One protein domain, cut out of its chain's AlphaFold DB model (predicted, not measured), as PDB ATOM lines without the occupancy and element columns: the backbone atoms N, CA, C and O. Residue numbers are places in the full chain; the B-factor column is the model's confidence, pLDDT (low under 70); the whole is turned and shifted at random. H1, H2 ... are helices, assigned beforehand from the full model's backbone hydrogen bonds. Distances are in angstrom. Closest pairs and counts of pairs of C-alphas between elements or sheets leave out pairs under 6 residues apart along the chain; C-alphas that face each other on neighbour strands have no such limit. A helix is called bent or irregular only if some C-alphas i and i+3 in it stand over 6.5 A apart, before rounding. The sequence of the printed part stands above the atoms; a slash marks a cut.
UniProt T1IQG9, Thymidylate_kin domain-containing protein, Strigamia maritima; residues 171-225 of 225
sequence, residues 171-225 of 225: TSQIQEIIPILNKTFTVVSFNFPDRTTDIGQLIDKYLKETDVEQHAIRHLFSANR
ATOM      1  N   THR A 171     214.473 145.056 196.528       87.88
ATOM      2  CA  THR A 171     214.277 146.458 196.122       87.88
ATOM      3  C   THR A 171     214.156 146.593 194.605       87.88
ATOM      4  O   THR A 171     213.288 147.320 194.136       87.88
ATOM      5  N   SER A 172     214.964 145.849 193.843       90.12
ATOM      6  CA  SER A 172     214.887 145.816 192.377       90.12
ATOM      7  C   SER A 172     213.543 145.254 191.904       90.12
ATOM      8  O   SER A 172     212.878 145.878 191.085       90.12
ATOM      9  N   GLN A 173     213.076 144.152 192.503       91.56
ATOM     10  CA  GLN A 173     211.755 143.581 192.195       91.56
ATOM     11  C   GLN A 173     210.612 144.567 192.477       91.56
ATOM     12  O   GLN A 173     209.671 144.681 191.693       91.56
ATOM     13  N   ILE A 174     210.694 145.313 193.583       91.31
ATOM     14  CA  ILE A 174     209.711 146.349 193.926       91.31
ATOM     15  C   ILE A 174     209.716 147.479 192.884       91.31
ATOM     16  O   ILE A 174     208.652 147.932 192.463       91.31
ATOM     17  N   GLN A 175     210.890 147.928 192.437       90.75
ATOM     18  CA  GLN A 175     211.000 148.976 191.416       90.75
ATOM     19  C   GLN A 175     210.402 148.548 190.069       90.75
ATOM     20  O   GLN A 175     209.792 149.375 189.393       90.75
ATOM     21  N   GLU A 176     210.506 147.269 189.705       92.31
ATOM     22  CA  GLU A 176     209.905 146.727 188.481       92.31
ATOM     23  C   GLU A 176     208.381 146.539 188.588       92.31
ATOM     24  O   GLU A 176     207.659 146.765 187.613       92.31
ATOM     25  N   ILE A 177     207.860 146.160 189.764       93.06
ATOM     26  CA  ILE A 177     206.429 145.860 189.937       93.06
ATOM     27  C   ILE A 177     205.561 147.115 190.115       93.06
ATOM     28  O   ILE A 177     204.403 147.128 189.687       93.06
ATOM     29  N   ILE A 178     206.099 148.184 190.716       92.50
ATOM     30  CA  ILE A 178     205.360 149.430 190.989       92.50
ATOM     31  C   ILE A 178     204.739 150.031 189.714       92.50
ATOM     32  O   ILE A 178     203.538 150.306 189.737       92.50
ATOM     33  N   PRO A 179     205.467 150.210 188.588       93.38
ATOM     34  CA  PRO A 179     204.892 150.742 187.351       93.38
ATOM     35  C   PRO A 179     203.752 149.890 186.792       93.38
ATOM     36  O   PRO A 179     202.823 150.426 186.194       93.38
ATOM     37  N   ILE A 180     203.810 148.567 186.977       93.38
ATOM     38  CA  ILE A 180     202.774 147.637 186.512       93.38
ATOM     39  C   ILE A 180     201.513 147.809 187.357       93.38
ATOM     40  O   ILE A 180     200.426 147.985 186.810       93.38
ATOM     41  N   LEU A 181     201.659 147.803 188.684       91.25
ATOM     42  CA  LEU A 181     200.537 147.942 189.610       91.25
ATOM     43  C   LEU A 181     199.898 149.335 189.544       91.25
ATOM     44  O   LEU A 181     198.674 149.439 189.616       91.25
ATOM     45  N   ASN A 182     200.694 150.384 189.314       91.75
ATOM     46  CA  ASN A 182     200.207 151.757 189.157       91.75
ATOM     47  C   ASN A 182     199.294 151.969 187.939       91.75
ATOM     48  O   ASN A 182     198.591 152.974 187.878       91.75
ATOM     49  N   LYS A 183     199.242 151.023 186.987       91.44
ATOM     50  CA  LYS A 183     198.263 151.056 185.885       91.44
ATOM     51  C   LYS A 183     196.826 150.835 186.361       91.44
ATOM     52  O   LYS A 183     195.893 151.205 185.656       91.44
ATOM     53  N   THR A 184     196.641 150.190 187.512       88.56
ATOM     54  CA  THR A 184     195.320 149.759 188.002       88.56
ATOM     55  C   THR A 184     195.038 150.224 189.429       88.56
ATOM     56  O   THR A 184     193.880 150.429 189.785       88.56
ATOM     57  N   PHE A 185     196.071 150.413 190.250       87.06
ATOM     58  CA  PHE A 185     195.948 150.742 191.667       87.06
ATOM     59  C   PHE A 185     196.808 151.951 192.025       87.06
ATOM     60  O   PHE A 185     197.865 152.156 191.448       87.06
ATOM     61  N   THR A 186     196.407 152.723 193.031       88.38
ATOM     62  CA  THR A 186     197.311 153.691 193.666       88.38
ATOM     63  C   THR A 186     198.269 152.931 194.578       88.38
ATOM     64  O   THR A 186     197.846 152.392 195.602       88.38
ATOM     65  N   VAL A 187     199.549 152.855 194.208       90.62
ATOM     66  CA  VAL A 187     200.567 152.118 194.966       90.62
ATOM     67  C   VAL A 187     201.471 153.087 195.713       90.62
ATOM     68  O   VAL A 187     202.043 153.997 195.123       90.62
ATOM     69  N   VAL A 188     201.645 152.845 197.012       88.94
ATOM     70  CA  VAL A 188     202.658 153.506 197.839       88.94
ATOM     71  C   VAL A 188     203.697 152.462 198.208       88.94
ATOM     72  O   VAL A 188     203.359 151.430 198.791       88.94
ATOM     73  N   SER A 189     204.953 152.707 197.845       88.81
ATOM     74  CA  SER A 189     206.071 151.864 198.256       88.81
ATOM     75  C   SER A 189     206.708 152.406 199.527       88.81
ATOM     76  O   SER A 189     206.817 153.614 199.726       88.81
ATOM     77  N   PHE A 190     207.121 151.492 200.399       86.38
ATOM     78  CA  PHE A 190     207.775 151.816 201.656       86.38
ATOM     79  C   PHE A 190     208.911 150.824 201.885       86.38
ATOM     80  O   PHE A 190     208.704 149.613 201.789       86.38
ATOM     81  N   ASN A 191     210.106 151.335 202.174       86.38
ATOM     82  CA  ASN A 191     211.270 150.522 202.502       86.38
ATOM     83  C   ASN A 191     211.509 150.595 204.007       86.38
ATOM     84  O   ASN A 191     211.599 151.686 204.560       86.38
ATOM     85  N   PHE A 192     211.641 149.438 204.653       83.94
ATOM     86  CA  PHE A 192     211.950 149.351 206.076       83.94
ATOM     87  C   PHE A 192     213.256 148.569 206.295       83.94
ATOM     88  O   PHE A 192     213.393 147.471 205.745       83.94
ATOM     89  N   PRO A 193     214.196 149.071 207.117       84.75
ATOM     90  CA  PRO A 193     214.213 150.408 207.722       84.75
ATOM     91  C   PRO A 193     214.417 151.511 206.669       84.75
ATOM     92  O   PRO A 193     215.103 151.290 205.665       84.75
ATOM     93  N   ASP A 194     213.867 152.701 206.913       86.19
ATOM     94  CA  ASP A 194     214.173 153.884 206.109       86.19
ATOM     95  C   ASP A 194     215.544 154.434 206.514       86.19
ATOM     96  O   ASP A 194     215.676 155.228 207.456       86.19
ATOM     97  N   ARG A 195     216.569 153.994 205.773       83.56
ATOM     98  CA  ARG A 195     217.980 154.368 205.962       83.56
ATOM     99  C   ARG A 195     218.284 155.837 205.641       83.56
ATOM    100  O   ARG A 195     219.414 156.255 205.866       83.56
ATOM    101  N   THR A 196     217.327 156.611 205.123       85.38
ATOM    102  CA  THR A 196     217.531 158.047 204.855       85.38
ATOM    103  C   THR A 196     217.409 158.903 206.115       85.38
ATOM    104  O   THR A 196     218.072 159.932 206.223       85.38
ATOM    105  N   THR A 197     216.621 158.454 207.092       88.56
ATOM    106  CA  THR A 197     216.439 159.140 208.381       88.56
ATOM    107  C   THR A 197     217.673 159.012 209.281       88.56
ATOM    108  O   THR A 197     218.406 158.028 209.182       88.56
ATOM    109  N   ASP A 198     217.861 159.934 210.230       89.31
ATOM    110  CA  ASP A 198     218.961 159.869 211.212       89.31
ATOM    111  C   ASP A 198     218.966 158.540 211.989       89.31
ATOM    112  O   ASP A 198     220.007 157.914 212.194       89.31
ATOM    113  N   ILE A 199     217.775 158.052 212.360       88.75
ATOM    114  CA  ILE A 199     217.594 156.755 213.028       88.75
ATOM    115  C   ILE A 199     217.974 155.608 212.084       88.75
ATOM    116  O   ILE A 199     218.621 154.647 212.493       88.75
ATOM    117  N   GLY A 200     217.609 155.704 210.808       87.88
ATOM    118  CA  GLY A 200     217.985 154.737 209.783       87.88
ATOM    119  C   GLY A 200     219.490 154.663 209.543       87.88
ATOM    120  O   GLY A 200     220.025 153.568 209.380       87.88
ATOM    121  N   GLN A 201     220.181 155.804 209.577       88.12
ATOM    122  CA  GLN A 201     221.642 155.873 209.495       88.12
ATOM    123  C   GLN A 201     222.302 155.252 210.734       88.12
ATOM    124  O   GLN A 201     223.273 154.505 210.605       88.12
ATOM    125  N   LEU A 202     221.740 155.478 211.927       87.62
ATOM    126  CA  LEU A 202     222.153 154.801 213.163       87.62
ATOM    127  C   LEU A 202     221.986 153.278 213.066       87.62
ATOM    128  O   LEU A 202     222.894 152.542 213.449       87.62
ATOM    129  N   ILE A 203     220.867 152.796 212.514       87.88
ATOM    130  CA  ILE A 203     220.641 151.365 212.258       87.88
ATOM    131  C   ILE A 203     221.672 150.826 211.256       87.88
ATOM    132  O   ILE A 203     222.233 149.754 211.473       87.88
ATOM    133  N   ASP A 204     221.942 151.551 210.167       86.38
ATOM    134  CA  ASP A 204     222.918 151.146 209.150       86.38
ATOM    135  C   ASP A 204     224.336 151.024 209.722       86.38
ATOM    136  O   ASP A 204     225.036 150.052 209.431       86.38
ATOM    137  N   LYS A 205     224.733 151.974 210.577       85.31
ATOM    138  CA  LYS A 205     226.006 151.940 211.300       85.31
ATOM    139  C   LYS A 205     226.058 150.766 212.277       85.31
ATOM    140  O   LYS A 205     227.014 149.996 212.242       85.31
ATOM    141  N   TYR A 206     225.003 150.578 213.071       84.94
ATOM    142  CA  TYR A 206     224.894 149.465 214.017       84.94
ATOM    143  C   TYR A 206     225.083 148.117 213.312       84.94
ATOM    144  O   TYR A 206     225.836 147.276 213.780       84.94
ATOM    145  N   LEU A 207     224.423 147.895 212.170       81.88
ATOM    146  CA  LEU A 207     224.495 146.619 211.443       81.88
ATOM    147  C   LEU A 207     225.890 146.312 210.867       81.88
ATOM    148  O   LEU A 207     226.139 145.172 210.474       81.88
ATOM    149  N   LYS A 208     226.778 147.309 210.784       82.44
ATOM    150  CA  LYS A 208     228.157 147.174 210.291       82.44
ATOM    151  C   LYS A 208     229.185 147.044 211.420       82.44
ATOM    152  O   LYS A 208     230.274 146.538 211.166       82.44
ATOM    153  N   GLU A 209     228.863 147.495 212.631       79.25
ATOM    154  CA  GLU A 209     229.766 147.494 213.787       79.25
ATOM    155  C   GLU A 209     229.514 146.282 214.698       79.25
ATOM    156  O   GLU A 209     228.378 145.920 214.990       79.25
ATOM    157  N   THR A 210     230.582 145.629 215.159       62.31
ATOM    158  CA  THR A 210     230.497 144.354 215.895       62.31
ATOM    159  C   THR A 210     230.341 144.496 217.411       62.31
ATOM    160  O   THR A 210     230.118 143.488 218.073       62.31
ATOM    161  N   ASP A 211     230.444 145.711 217.964       65.75
ATOM    162  CA  ASP A 211     230.611 145.943 219.413       65.75
ATOM    163  C   ASP A 211     229.467 146.749 220.059       65.75
ATOM    164  O   ASP A 211     229.644 147.438 221.062       65.75
ATOM    165  N   VAL A 212     228.267 146.707 219.467       68.12
ATOM    166  CA  VAL A 212     227.115 147.488 219.943       68.12
ATOM    167  C   VAL A 212     226.091 146.600 220.644       68.12
ATOM    168  O   VAL A 212     225.740 145.515 220.181       68.12
ATOM    169  N   GLU A 213     225.548 147.075 221.760       76.94
ATOM    170  CA  GLU A 213     224.669 146.296 222.626       76.94
ATOM    171  C   GLU A 213     223.365 145.838 221.935       76.94
ATOM    172  O   GLU A 213     222.559 146.646 221.468       76.94
ATOM    173  N   GLN A 214     223.138 144.517 221.891       72.12
ATOM    174  CA  GLN A 214     222.047 143.859 221.142       72.12
ATOM    175  C   GLN A 214     220.627 144.300 221.506       72.12
ATOM    176  O   GLN A 214     219.690 144.052 220.745       72.12
ATOM    177  N   HIS A 215     220.414 144.918 222.665       76.94
ATOM    178  CA  HIS A 215     219.077 145.352 223.055       76.94
ATOM    179  C   HIS A 215     218.684 146.683 222.380       76.94
ATOM    180  O   HIS A 215     217.503 146.898 222.098       76.94
ATOM    181  N   ALA A 216     219.657 147.542 222.049       80.62
ATOM    182  CA  ALA A 216     219.414 148.882 221.513       80.62
ATOM    183  C   ALA A 216     218.793 148.851 220.105       80.62
ATOM    184  O   ALA A 216     217.916 149.656 219.783       80.62
ATOM    185  N   ILE A 217     219.162 147.865 219.280       82.88
ATOM    186  CA  ILE A 217     218.681 147.762 217.896       82.88
ATOM    187  C   ILE A 217     217.162 147.555 217.793       82.88
ATOM    188  O   ILE A 217     216.527 148.084 216.883       82.88
ATOM    189  N   ARG A 218     216.536 146.853 218.749       82.56
ATOM    190  CA  ARG A 218     215.071 146.655 218.756       82.56
ATOM    191  C   ARG A 218     214.320 147.969 218.970       82.56
ATOM    192  O   ARG A 218     213.265 148.178 218.367       82.56
ATOM    193  N   HIS A 219     214.867 148.848 219.810       87.56
ATOM    194  CA  HIS A 219     214.311 150.177 220.049       87.56
ATOM    195  C   HIS A 219     214.487 151.075 218.822       87.56
ATOM    196  O   HIS A 219     213.524 151.719 218.412       87.56
ATOM    197  N   LEU A 220     215.656 151.032 218.172       85.94
ATOM    198  CA  LEU A 220     215.916 151.777 216.935       85.94
ATOM    199  C   LEU A 220     214.971 151.361 215.799       85.94
ATOM    200  O   LEU A 220     214.342 152.217 215.184       85.94
ATOM    201  N   PHE A 221     214.782 150.056 215.573       86.06
ATOM    202  CA  PHE A 221     213.816 149.569 214.580       86.06
ATOM    203  C   PHE A 221     212.371 149.967 214.903       86.06
ATOM    204  O   PHE A 221     211.585 150.210 213.993       86.06
ATOM    205  N   SER A 222     212.005 150.038 216.186       86.62
ATOM    206  CA  SER A 222     210.663 150.477 216.590       86.62
ATOM    207  C   SER A 222     210.449 151.975 216.371       86.62
ATOM    208  O   SER A 222     209.331 152.379 216.066       86.62
ATOM    209  N   ALA A 223     211.504 152.782 216.519       86.69
ATOM    210  CA  ALA A 223     211.471 154.225 216.299       86.69
ATOM    211  C   ALA A 223     211.544 154.615 214.809       86.69
ATOM    212  O   ALA A 223     211.086 155.689 214.440       86.69
ATOM    213  N   ASN A 224     212.088 153.749 213.947       83.56
ATOM    214  CA  ASN A 224     212.193 153.942 212.496       83.56
ATOM    215  C   ASN A 224     210.964 153.409 211.729       83.56
ATOM    216  O   ASN A 224     211.108 152.792 210.673       83.56
ATOM    217  N   ARG A 225     209.764 153.558 212.295       72.56
ATOM    218  CA  ARG A 225     208.533 152.935 211.796       72.56
ATOM    219  C   ARG A 225     207.471 153.950 211.407       72.56
ATOM    220  O   ARG A 225     207.420 155.015 212.056       72.56
TER     221      ARG A 225
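This is residues 171 to 225 of the 225 residues of the protein "Thymidylate_kin domain-containing protein" of Strigamia maritima (UniProt T1IQG9). A lone helix, H1, lies at one end of a long, thin model, and a small helical hairpin of H2 and H3 makes the other end. Between them runs a long stretch with no named element, residues 182 to 197, which turns back just past the end of H1 and then runs to the hairpin; H1 and this stretch make much of the length. The printed part has 55 residues with three named helices, in the order H1, H2, H3 along the chain, and no named strand; the class is all helix. The whole is only just loose, close to extended, with a radius of gyration of the C-alphas of 15.1 A, and spans 46 by 19 by 16 A along its three main axes.

H1, the longest helix by residues, covers residues 171 to 181 and measures 15.3 A from first to last C-alpha; C-alpha 171 is at (214.277, 146.458, 196.122) and C-alpha 181 at (200.537, 147.942, 189.610). H1 is irregular, but only just: C-alphas 176 and 179 are 6.52 A apart. H2 covers residues 198 to 206, with a length of 12.3 A. H3 covers residues 216 to 223, with a length of 10.9 A, and ends with C-alpha 223 at (211.471, 154.225, 216.299).

H1 touches no helix; it is apart from H2 and apart from H3. H2 and H3 touch, with 7 pairs of C-alphas within 8 A. Their closest C-alphas, those of Ile 199 and Leu 220, are 6.5 A apart. The two run opposite ways at a shallow tilt of 28 degrees, their centres are 9.9 A apart, and they form a helical hairpin. In H2 and H3 every O i to N i+4 pair is within hydrogen-bond range, while in H1 5 of 7 are.

The outline is a rod, and the two C-alphas farthest apart, those of Thr 184 and Asp 211, are 47.4 A from each other. Residues 180 to 185, of which 180 and 181 belong to H1, stand free, and so do residues 208 to 213; without these stretches the body has 43 residues and spans 38 by 18 by 16 A. The link from H1 to H2, with 16 residues, is long; the link from H2 to H3, with 9 residues, is short. The printed part has no cut, and it ends at Arg 225, the chain's last residue. The mean pLDDT of the printed part is 85.4, and residues 210 to 212 are under 70, the range of low confidence.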